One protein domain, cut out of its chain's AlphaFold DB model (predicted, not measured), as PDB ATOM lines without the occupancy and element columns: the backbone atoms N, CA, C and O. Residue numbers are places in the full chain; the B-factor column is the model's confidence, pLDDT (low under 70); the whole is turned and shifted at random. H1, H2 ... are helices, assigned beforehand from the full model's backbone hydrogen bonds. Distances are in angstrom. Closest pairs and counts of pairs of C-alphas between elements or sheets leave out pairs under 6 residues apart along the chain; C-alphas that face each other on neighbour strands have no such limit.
ATOM      1  N   ARG A  23     183.080 143.145 189.345       90.12
ATOM      2  CA  ARG A  23     182.816 142.244 188.206       90.12
ATOM      3  C   ARG A  23     181.421 141.629 188.244       90.12
ATOM      4  O   ARG A  23     180.976 141.063 187.255       90.12
ATOM      5  N   ASP A  24     180.770 141.706 189.400       93.88
ATOM      6  CA  ASP A  24     179.427 141.193 189.636       93.88
ATOM      7  C   ASP A  24     178.398 142.218 189.122       93.88
ATOM      8  O   ASP A  24     178.400 143.350 189.624       93.88
ATOM      9  N   PRO A  25     177.552 141.862 188.137       90.88
ATOM     10  CA  PRO A  25     176.599 142.794 187.536       90.88
ATOM     11  C   PRO A  25     175.631 143.414 188.548       90.88
ATOM     12  O   PRO A  25     175.457 144.629 188.553       90.88
ATOM     13  N   ASP A  26     175.095 142.631 189.487       93.62
ATOM     14  CA  ASP A  26     174.135 143.125 190.482       93.62
ATOM     15  C   ASP A  26     174.776 144.135 191.445       93.62
ATOM     16  O   ASP A  26     174.114 145.016 192.006       93.62
ATOM     17  N   ARG A  27     176.076 143.992 191.725       91.75
ATOM     18  CA  ARG A  27     176.830 144.981 192.513       91.75
ATOM     19  C   ARG A  27     177.110 146.243 191.711       91.75
ATOM     20  O   ARG A  27     177.040 147.328 192.287       91.75
ATOM     21  N   ILE A  28     177.409 146.109 190.420       91.56
ATOM     22  CA  ILE A  28     177.612 147.249 189.519       91.56
ATOM     23  C   ILE A  28     176.317 148.055 189.410       91.56
ATOM     24  O   ILE A  28     176.356 149.262 189.621       91.56
ATOM     25  N   ASP A  29     175.172 147.407 189.200       91.75
ATOM     26  CA  ASP A  29     173.871 148.079 189.096       91.75
ATOM     27  C   ASP A  29     173.553 148.906 190.347       91.75
ATOM     28  O   ASP A  29     173.171 150.077 190.268       91.75
ATOM     29  N   ARG A  30     173.790 148.329 191.531       94.19
ATOM     30  CA  ARG A  30     173.613 149.031 192.812       94.19
ATOM     31  C   ARG A  30     174.578 150.202 192.975       94.19
ATOM     32  O   ARG A  30     174.168 151.255 193.464       94.19
ATOM     33  N   LEU A  31     175.839 150.038 192.573       91.88
ATOM     34  CA  LEU A  31     176.829 151.113 192.618       91.88
ATOM     35  C   LEU A  31     176.441 152.255 191.673       91.88
ATOM     36  O   LEU A  31     176.458 153.413 192.082       91.88
ATOM     37  N   VAL A  32     176.051 151.937 190.439       91.69
ATOM     38  CA  VAL A  32     175.625 152.922 189.441       91.69
ATOM     39  C   VAL A  32     174.400 153.685 189.933       91.69
ATOM     40  O   VAL A  32     174.372 154.909 189.821       91.69
ATOM     41  N   LEU A  33     173.426 153.009 190.552       93.75
ATOM     42  CA  LEU A  33     172.275 153.676 191.160       93.75
ATOM     43  C   LEU A  33     172.703 154.657 192.264       93.75
ATOM     44  O   LEU A  33     172.258 155.807 192.276       93.75
ATOM     45  N   ALA A  34     173.585 154.233 193.173       93.12
ATOM     46  CA  ALA A  34     174.093 155.092 194.242       93.12
ATOM     47  C   ALA A  34     174.864 156.306 193.694       93.12
ATOM     48  O   ALA A  34     174.670 157.434 194.158       93.12
ATOM     49  N   VAL A  35     175.699 156.097 192.672       91.56
ATOM     50  CA  VAL A  35     176.444 157.162 191.992       91.56
ATOM     51  C   VAL A  35     175.505 158.121 191.273       91.56
ATOM     52  O   VAL A  35     175.660 159.328 191.430       91.56
ATOM     53  N   ALA A  36     174.482 157.630 190.574       92.00
ATOM     54  CA  ALA A  36     173.497 158.473 189.902       92.00
ATOM     55  C   ALA A  36     172.723 159.361 190.893       92.00
ATOM     56  O   ALA A  36     172.565 160.561 190.658       92.00
ATOM     57  N   LEU A  37     172.294 158.804 192.033       93.00
ATOM     58  CA  LEU A  37     171.627 159.566 193.095       93.00
ATOM     59  C   LEU A  37     172.555 160.620 193.715       93.00
ATOM     60  O   LEU A  37     172.152 161.769 193.907       93.00
ATOM     61  N   THR A  38     173.811 160.253 193.979       92.88
ATOM     62  CA  THR A  38     174.816 161.175 194.528       92.88
ATOM     63  C   THR A  38     175.140 162.289 193.531       92.88
ATOM     64  O   THR A  38     175.218 163.457 193.903       92.88
ATOM     65  N   PHE A  39     175.265 161.953 192.249       91.94
ATOM     66  CA  PHE A  39     175.503 162.901 191.167       91.94
ATOM     67  C   PHE A  39     174.367 163.925 191.051       91.94
ATOM     68  O   PHE A  39     174.626 165.128 191.004       91.94
ATOM     69  N   LEU A  40     173.107 163.469 191.088       92.31
ATOM     70  CA  LEU A  40     171.937 164.350 191.074       92.31
ATOM     71  C   LEU A  40     171.945 165.320 192.262       92.31
ATOM     72  O   LEU A  40     171.736 166.523 192.087       92.31
ATOM     73  N   TRP A  41     172.226 164.809 193.461       94.31
ATOM     74  CA  TRP A  41     172.332 165.636 194.660       94.31
ATOM     75  C   TRP A  41     173.430 166.699 194.539       94.31
ATOM     76  O   TRP A  41     173.187 167.870 194.835       94.31
ATOM     77  N   LEU A  42     174.613 166.333 194.046       94.31
ATOM     78  CA  LEU A  42     175.735 167.260 193.892       94.31
ATOM     79  C   LEU A  42     175.464 168.340 192.842       94.31
ATOM     80  O   LEU A  42     175.804 169.501 193.070       94.31
ATOM     81  N   ILE A  43     174.797 168.007 191.734       93.62
ATOM     82  CA  ILE A  43     174.344 169.008 190.755       93.62
ATOM     83  C   ILE A  43     173.349 169.983 191.390       93.62
ATOM     84  O   ILE A  43     173.456 171.199 191.178       93.62
ATOM     85  N   ALA A  44     172.391 169.478 192.172       93.69
ATOM     86  CA  ALA A  44     171.405 170.320 192.841       93.69
ATOM     87  C   ALA A  44     172.071 171.253 193.863       93.69
ATOM     88  O   ALA A  44     171.821 172.459 193.870       93.69
ATOM     89  N   LEU A  45     172.992 170.722 194.668       94.50
ATOM     90  CA  LEU A  45     173.759 171.490 195.642       94.50
ATOM     91  C   LEU A  45     174.643 172.547 194.969       94.50
ATOM     92  O   LEU A  45     174.606 173.715 195.355       94.50
ATOM     93  N   GLY A  46     175.390 172.172 193.929       94.19
ATOM     94  CA  GLY A  46     176.207 173.105 193.157       94.19
ATOM     95  C   GLY A  46     175.373 174.232 192.548       94.19
ATOM     96  O   GLY A  46     175.762 175.400 192.609       94.19
ATOM     97  N   SER A  47     174.181 173.913 192.039       93.69
ATOM     98  CA  SER A  47     173.216 174.904 191.546       93.69
ATOM     99  C   SER A  47     172.816 175.912 192.632       93.69
ATOM    100  O   SER A  47     172.878 177.125 192.407       93.69
ATOM    101  N   VAL A  48     172.486 175.430 193.835       93.12
ATOM    102  CA  VAL A  48     172.145 176.274 194.994       93.12
ATOM    103  C   VAL A  48     173.309 177.191 195.377       93.12
ATOM    104  O   VAL A  48     173.104 178.389 195.579       93.12
ATOM    105  N   VAL A  49     174.536 176.667 195.436       93.56
ATOM    106  CA  VAL A  49     175.750 177.431 195.783       93.56
ATOM    107  C   VAL A  49     175.987 178.570 194.794       93.56
ATOM    108  O   VAL A  49     176.252 179.708 195.194       93.56
ATOM    109  N   VAL A  50     175.858 178.292 193.494       93.44
ATOM    110  CA  VAL A  50     176.009 179.318 192.453       93.44
ATOM    111  C   VAL A  50     174.954 180.407 192.610       93.44
ATOM    112  O   VAL A  50     175.282 181.593 192.553       93.44
ATOM    113  N   LYS A  51     173.703 180.027 192.860       92.31
ATOM    114  CA  LYS A  51     172.578 180.970 192.915       92.31
ATOM    115  C   LYS A  51     172.519 181.785 194.197       92.31
ATOM    116  O   LYS A  51     172.075 182.925 194.159       92.31
ATOM    117  N   ARG A  52     173.065 181.265 195.295       91.88
ATOM    118  CA  ARG A  52     173.322 182.024 196.529       91.88
ATOM    119  C   ARG A  52     174.533 182.958 196.429       91.88
ATOM    120  O   ARG A  52     174.879 183.611 197.407       91.88
ATOM    121  N   GLY A  53     175.221 183.001 195.284       92.50
ATOM    122  CA  GLY A  53     176.427 183.813 195.094       92.50
ATOM    123  C   GLY A  53     177.669 183.256 195.800       92.50
ATOM    124  O   GLY A  53     178.722 183.893 195.801       92.50
ATOM    125  N   GLN A  54     177.583 182.046 196.355       93.81
ATOM    126  CA  GLN A  54     178.634 181.409 197.152       93.81
ATOM    127  C   GLN A  54     179.684 180.681 196.300       93.81
ATOM    128  O   GLN A  54     180.688 180.222 196.836       93.81
ATOM    129  N   ARG A  55     179.520 180.637 194.966       94.19
ATOM    130  CA  ARG A  55     180.474 180.021 194.017       94.19
ATOM    131  C   ARG A  55     181.932 180.401 194.287       94.19
ATOM    132  O   ARG A  55     182.801 179.544 194.236       94.19
ATOM    133  N   HIS A  56     182.193 181.667 194.607       93.25
ATOM    134  CA  HIS A  56     183.545 182.190 194.820       93.25
ATOM    135  C   HIS A  56     184.302 181.548 195.999       93.25
ATOM    136  O   HIS A  56     185.514 181.709 196.097       93.25
ATOM    137  N   LEU A  57     183.602 180.847 196.895       93.25
ATOM    138  CA  LEU A  57     184.194 180.155 198.043       93.25
ATOM    139  C   LEU A  57     184.826 178.807 197.672       93.25
ATOM    140  O   LEU A  57     185.592 178.259 198.465       93.25
ATOM    141  N   VAL A  58     184.474 178.266 196.504       93.69
ATOM    142  CA  VAL A  58     184.918 176.947 196.021       93.69
ATOM    143  C   VAL A  58     185.420 176.977 194.580       93.69
ATOM    144  O   VAL A  58     186.064 176.031 194.137       93.69
ATOM    145  N   ASP A  59     185.172 178.058 193.844       92.75
ATOM    146  CA  ASP A  59     185.570 178.226 192.453       92.75
ATOM    147  C   ASP A  59     186.099 179.642 192.192       92.75
ATOM    148  O   ASP A  59     185.542 180.636 192.666       92.75
ATOM    149  N   HIS A  60     187.195 179.750 191.443       88.25
ATOM    150  CA  HIS A  60     187.915 181.011 191.308       88.25
ATOM    151  C   HIS A  60     187.222 181.956 190.315       88.25
ATOM    152  O   HIS A  60     186.809 181.564 189.228       88.25
ATOM    153  N   ARG A  61     187.124 183.256 190.632       85.06
ATOM    154  CA  ARG A  61     186.376 184.204 189.779       85.06
ATOM    155  C   ARG A  61     186.953 184.354 188.368       85.06
ATOM    156  O   ARG A  61     186.169 184.569 187.447       85.06
ATOM    157  N   SER A  62     188.276 184.249 188.209       84.06
ATOM    158  CA  SER A  62     188.954 184.402 186.910       84.06
ATOM    159  C   SER A  62     188.970 183.136 186.050       84.06
ATOM    160  O   SER A  62     189.272 183.228 184.865       84.06
ATOM    161  N   ARG A  63     188.651 181.964 186.618       83.94
ATOM    162  CA  ARG A  63     188.610 180.680 185.905       83.94
ATOM    163  C   ARG A  63     187.348 179.941 186.318       83.94
ATOM    164  O   ARG A  63     187.290 179.359 187.388       83.94
ATOM    165  N   ARG A  64     186.318 180.051 185.482       82.44
ATOM    166  CA  ARG A  64     184.992 179.467 185.712       82.44
ATOM    167  C   ARG A  64     184.822 178.174 184.917       82.44
ATOM    168  O   ARG A  64     183.882 178.057 184.140       82.44
ATOM    169  N   ASP A  65     185.746 177.242 185.095       85.75
ATOM    170  CA  ASP A  65     185.816 175.969 184.367       85.75
ATOM    171  C   ASP A  65     185.150 174.799 185.109       85.75
ATOM    172  O   ASP A  65     184.901 173.756 184.512       85.75
ATOM    173  N   LYS A  66     184.795 174.965 186.389       89.25
ATOM    174  CA  LYS A  66     184.147 173.902 187.169       89.25
ATOM    175  C   LYS A  66     182.690 173.658 186.765       89.25
ATOM    176  O   LYS A  66     181.881 174.592 186.720       89.25
ATOM    177  N   SER A  67     182.350 172.381 186.574       90.50
ATOM    178  CA  SER A  67     180.975 171.897 186.419       90.50
ATOM    179  C   SER A  67     180.162 172.091 187.710       90.50
ATOM    180  O   SER A  67     180.714 172.252 188.803       90.50
ATOM    181  N   TYR A  68     178.828 172.052 187.616       91.94
ATOM    182  CA  TYR A  68     177.962 172.119 188.803       91.94
ATOM    183  C   TYR A  68     178.196 170.952 189.764       91.94
ATOM    184  O   TYR A  68     178.199 171.169 190.974       91.94
ATOM    185  N   PHE A  69     178.447 169.751 189.233       92.88
ATOM    186  CA  PHE A  69     178.858 168.595 190.026       92.88
ATOM    187  C   PHE A  69     180.109 168.921 190.849       92.88
ATOM    188  O   PHE A  69     180.095 168.778 192.072       92.88
ATOM    189  N   ARG A  70     181.157 169.457 190.207       92.31
ATOM    190  CA  ARG A  70     182.413 169.784 190.889       92.31
ATOM    191  C   ARG A  70     182.247 170.881 191.936       92.31
ATOM    192  O   ARG A  70     182.820 170.785 193.016       92.31
ATOM    193  N   ILE A  71     181.426 171.893 191.654       94.44
ATOM    194  CA  ILE A  71     181.083 172.939 192.627       94.44
ATOM    195  C   ILE A  71     180.369 172.333 193.844       94.44
ATOM    196  O   ILE A  71     180.721 172.663 194.975       94.44
ATOM    197  N   GLY A  72     179.388 171.448 193.635       94.44
ATOM    198  CA  GLY A  72     178.680 170.764 194.722       94.44
ATOM    199  C   GLY A  72     179.595 169.858 195.550       94.44
ATOM    200  O   GLY A  72     179.507 169.843 196.780       94.44
ATOM    201  N   TRP A  73     180.519 169.159 194.890       95.00
ATOM    202  CA  TRP A  73     181.523 168.316 195.537       95.00
ATOM    203  C   TRP A  73     182.466 169.139 196.419       95.00
ATOM    204  O   TRP A  73     182.586 168.888 197.619       95.00
ATOM    205  N   ASP A  74     183.085 170.178 195.850       95.00
ATOM    206  CA  ASP A  74     184.023 171.043 196.567       95.00
ATOM    207  C   ASP A  74     183.330 171.797 197.718       95.00
ATOM    208  O   ASP A  74     183.931 172.008 198.774       95.00
ATOM    209  N   TRP A  75     182.051 172.157 197.556       95.88
ATOM    210  CA  TRP A  75     181.233 172.733 198.627       95.88
ATOM    211  C   TRP A  75     181.005 171.753 199.777       95.88
ATOM    212  O   TRP A  75     181.189 172.120 200.934       95.88
ATOM    213  N   THR A  76     180.671 170.499 199.470       95.44
ATOM    214  CA  THR A  76     180.501 169.452 200.487       95.44
ATOM    215  C   THR A  76     181.790 169.258 201.284       95.44
ATOM    216  O   THR A  76     181.766 169.289 202.512       95.44
ATOM    217  N   LEU A  77     182.935 169.145 200.600       95.44
ATOM    218  CA  LEU A  77     184.241 169.025 201.255       95.44
ATOM    219  C   LEU A  77     184.587 170.247 202.111       95.44
ATOM    220  O   LEU A  77     185.167 170.099 203.187       95.44
ATOM    221  N   ARG A  78     184.242 171.453 201.649       95.50
ATOM    222  CA  ARG A  78     184.415 172.682 202.425       95.50
ATOM    223  C   ARG A  78     183.597 172.635 203.712       95.50
ATOM    224  O   ARG A  78     184.164 172.893 204.768       95.50
ATOM    225  N   CYS A  79     182.310 172.306 203.628       95.44
ATOM    226  CA  CYS A  79     181.442 172.236 204.798       95.44
ATOM    227  C   CYS A  79     181.937 171.192 205.802       95.44
ATOM    228  O   CYS A  79     182.079 171.514 206.973       95.44
ATOM    229  N   LEU A  80     182.319 169.994 205.342       95.12
ATOM    230  CA  LEU A  80     182.896 168.958 206.209       95.12
ATOM    231  C   LEU A  80     184.193 169.418 206.895       95.12
ATOM    232  O   LEU A  80     184.416 169.109 208.059       95.12
ATOM    233  N   ARG A  81     185.050 170.173 206.197       96.50
ATOM    234  CA  ARG A  81     186.293 170.718 206.771       96.50
ATOM    235  C   ARG A  81     186.039 171.796 207.827       96.50
ATOM    236  O   ARG A  81     186.874 171.976 208.708       96.50
ATOM    237  N   LEU A  82     184.945 172.539 207.694       96.25
ATOM    238  CA  LEU A  82     184.581 173.652 208.572       96.25
ATOM    239  C   LEU A  82     183.532 173.270 209.627       96.25
ATOM    240  O   LEU A  82     183.098 174.146 210.366       96.25
ATOM    241  N   ASP A  83     183.134 171.995 209.688       94.94
ATOM    242  CA  ASP A  83     182.038 171.496 210.528       94.94
ATOM    243  C   ASP A  83     180.714 172.268 210.314       94.94
ATOM    244  O   ASP A  83     179.933 172.530 211.227       94.94
TER     245      ASP A  83
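What this domain is: This is residues 23 to 83 of the 94 residues of an uncharacterized protein of Methylothermaceae bacterium (UniProt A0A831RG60). One long, unbent helix, H1, is crossed at nearly a right angle by a shorter helix, H3, which packs on residues 39 to 49 of H1. Residues 23 to 37, of which 25 to 37 belong to H1, stick out as a free arm, and the small helix H2 follows just past the other end of H1, from where the chain folds back to H3. The printed part has 61 residues with three named helices, in the order H1, H2, H3, and no named strand; the class is all helix. The whole is loose, with a radius of gyration of the C-alphas of 14.1 A, and elongated, spanning 44 by 26 by 18 A.

How they stand to each other: H1, residues 25 to 51, touches H3, residues 68 to 82, with its residues 39 to 49 alone. Their closest C-alphas, those of Gly 46 and Gly 72, are 3.7 A apart. Their lines stand about perpendicular, at 82 degrees. H2, residues 54 to 57, is close to H1 but not clearly touching, the closest C-alphas being those of Val 49 and Arg 55 at 5.7 A. H2 is also close to H3 but not clearly touching, with the C-alphas of Arg 55 and Ile 71 closest at 7.2 A. In H1 and H3 every O i to N i+4 pair is within hydrogen-bond range; H2 is too short for such a pair.

Where its parts are: H1 begins at C-alpha 25, (176.599, 142.794, 187.536), and runs 38.8 A to C-alpha 51, (172.578, 180.970, 192.915). H2 has four residues. H3 runs 20.9 A and ends at C-alpha 82, (184.581, 173.652, 208.572).

The domain as a whole: The two C-alphas farthest apart, those of Asp 24 and Ser 62, are 44.3 A apart. Without residues 23 to 37 the body spans 27 by 23 by 17 A. The link from H1 to H2 is tight and that from H2 to H3, 10 residues, is short. The printed part has no cut, and no printed residue is under 70 in pLDDT.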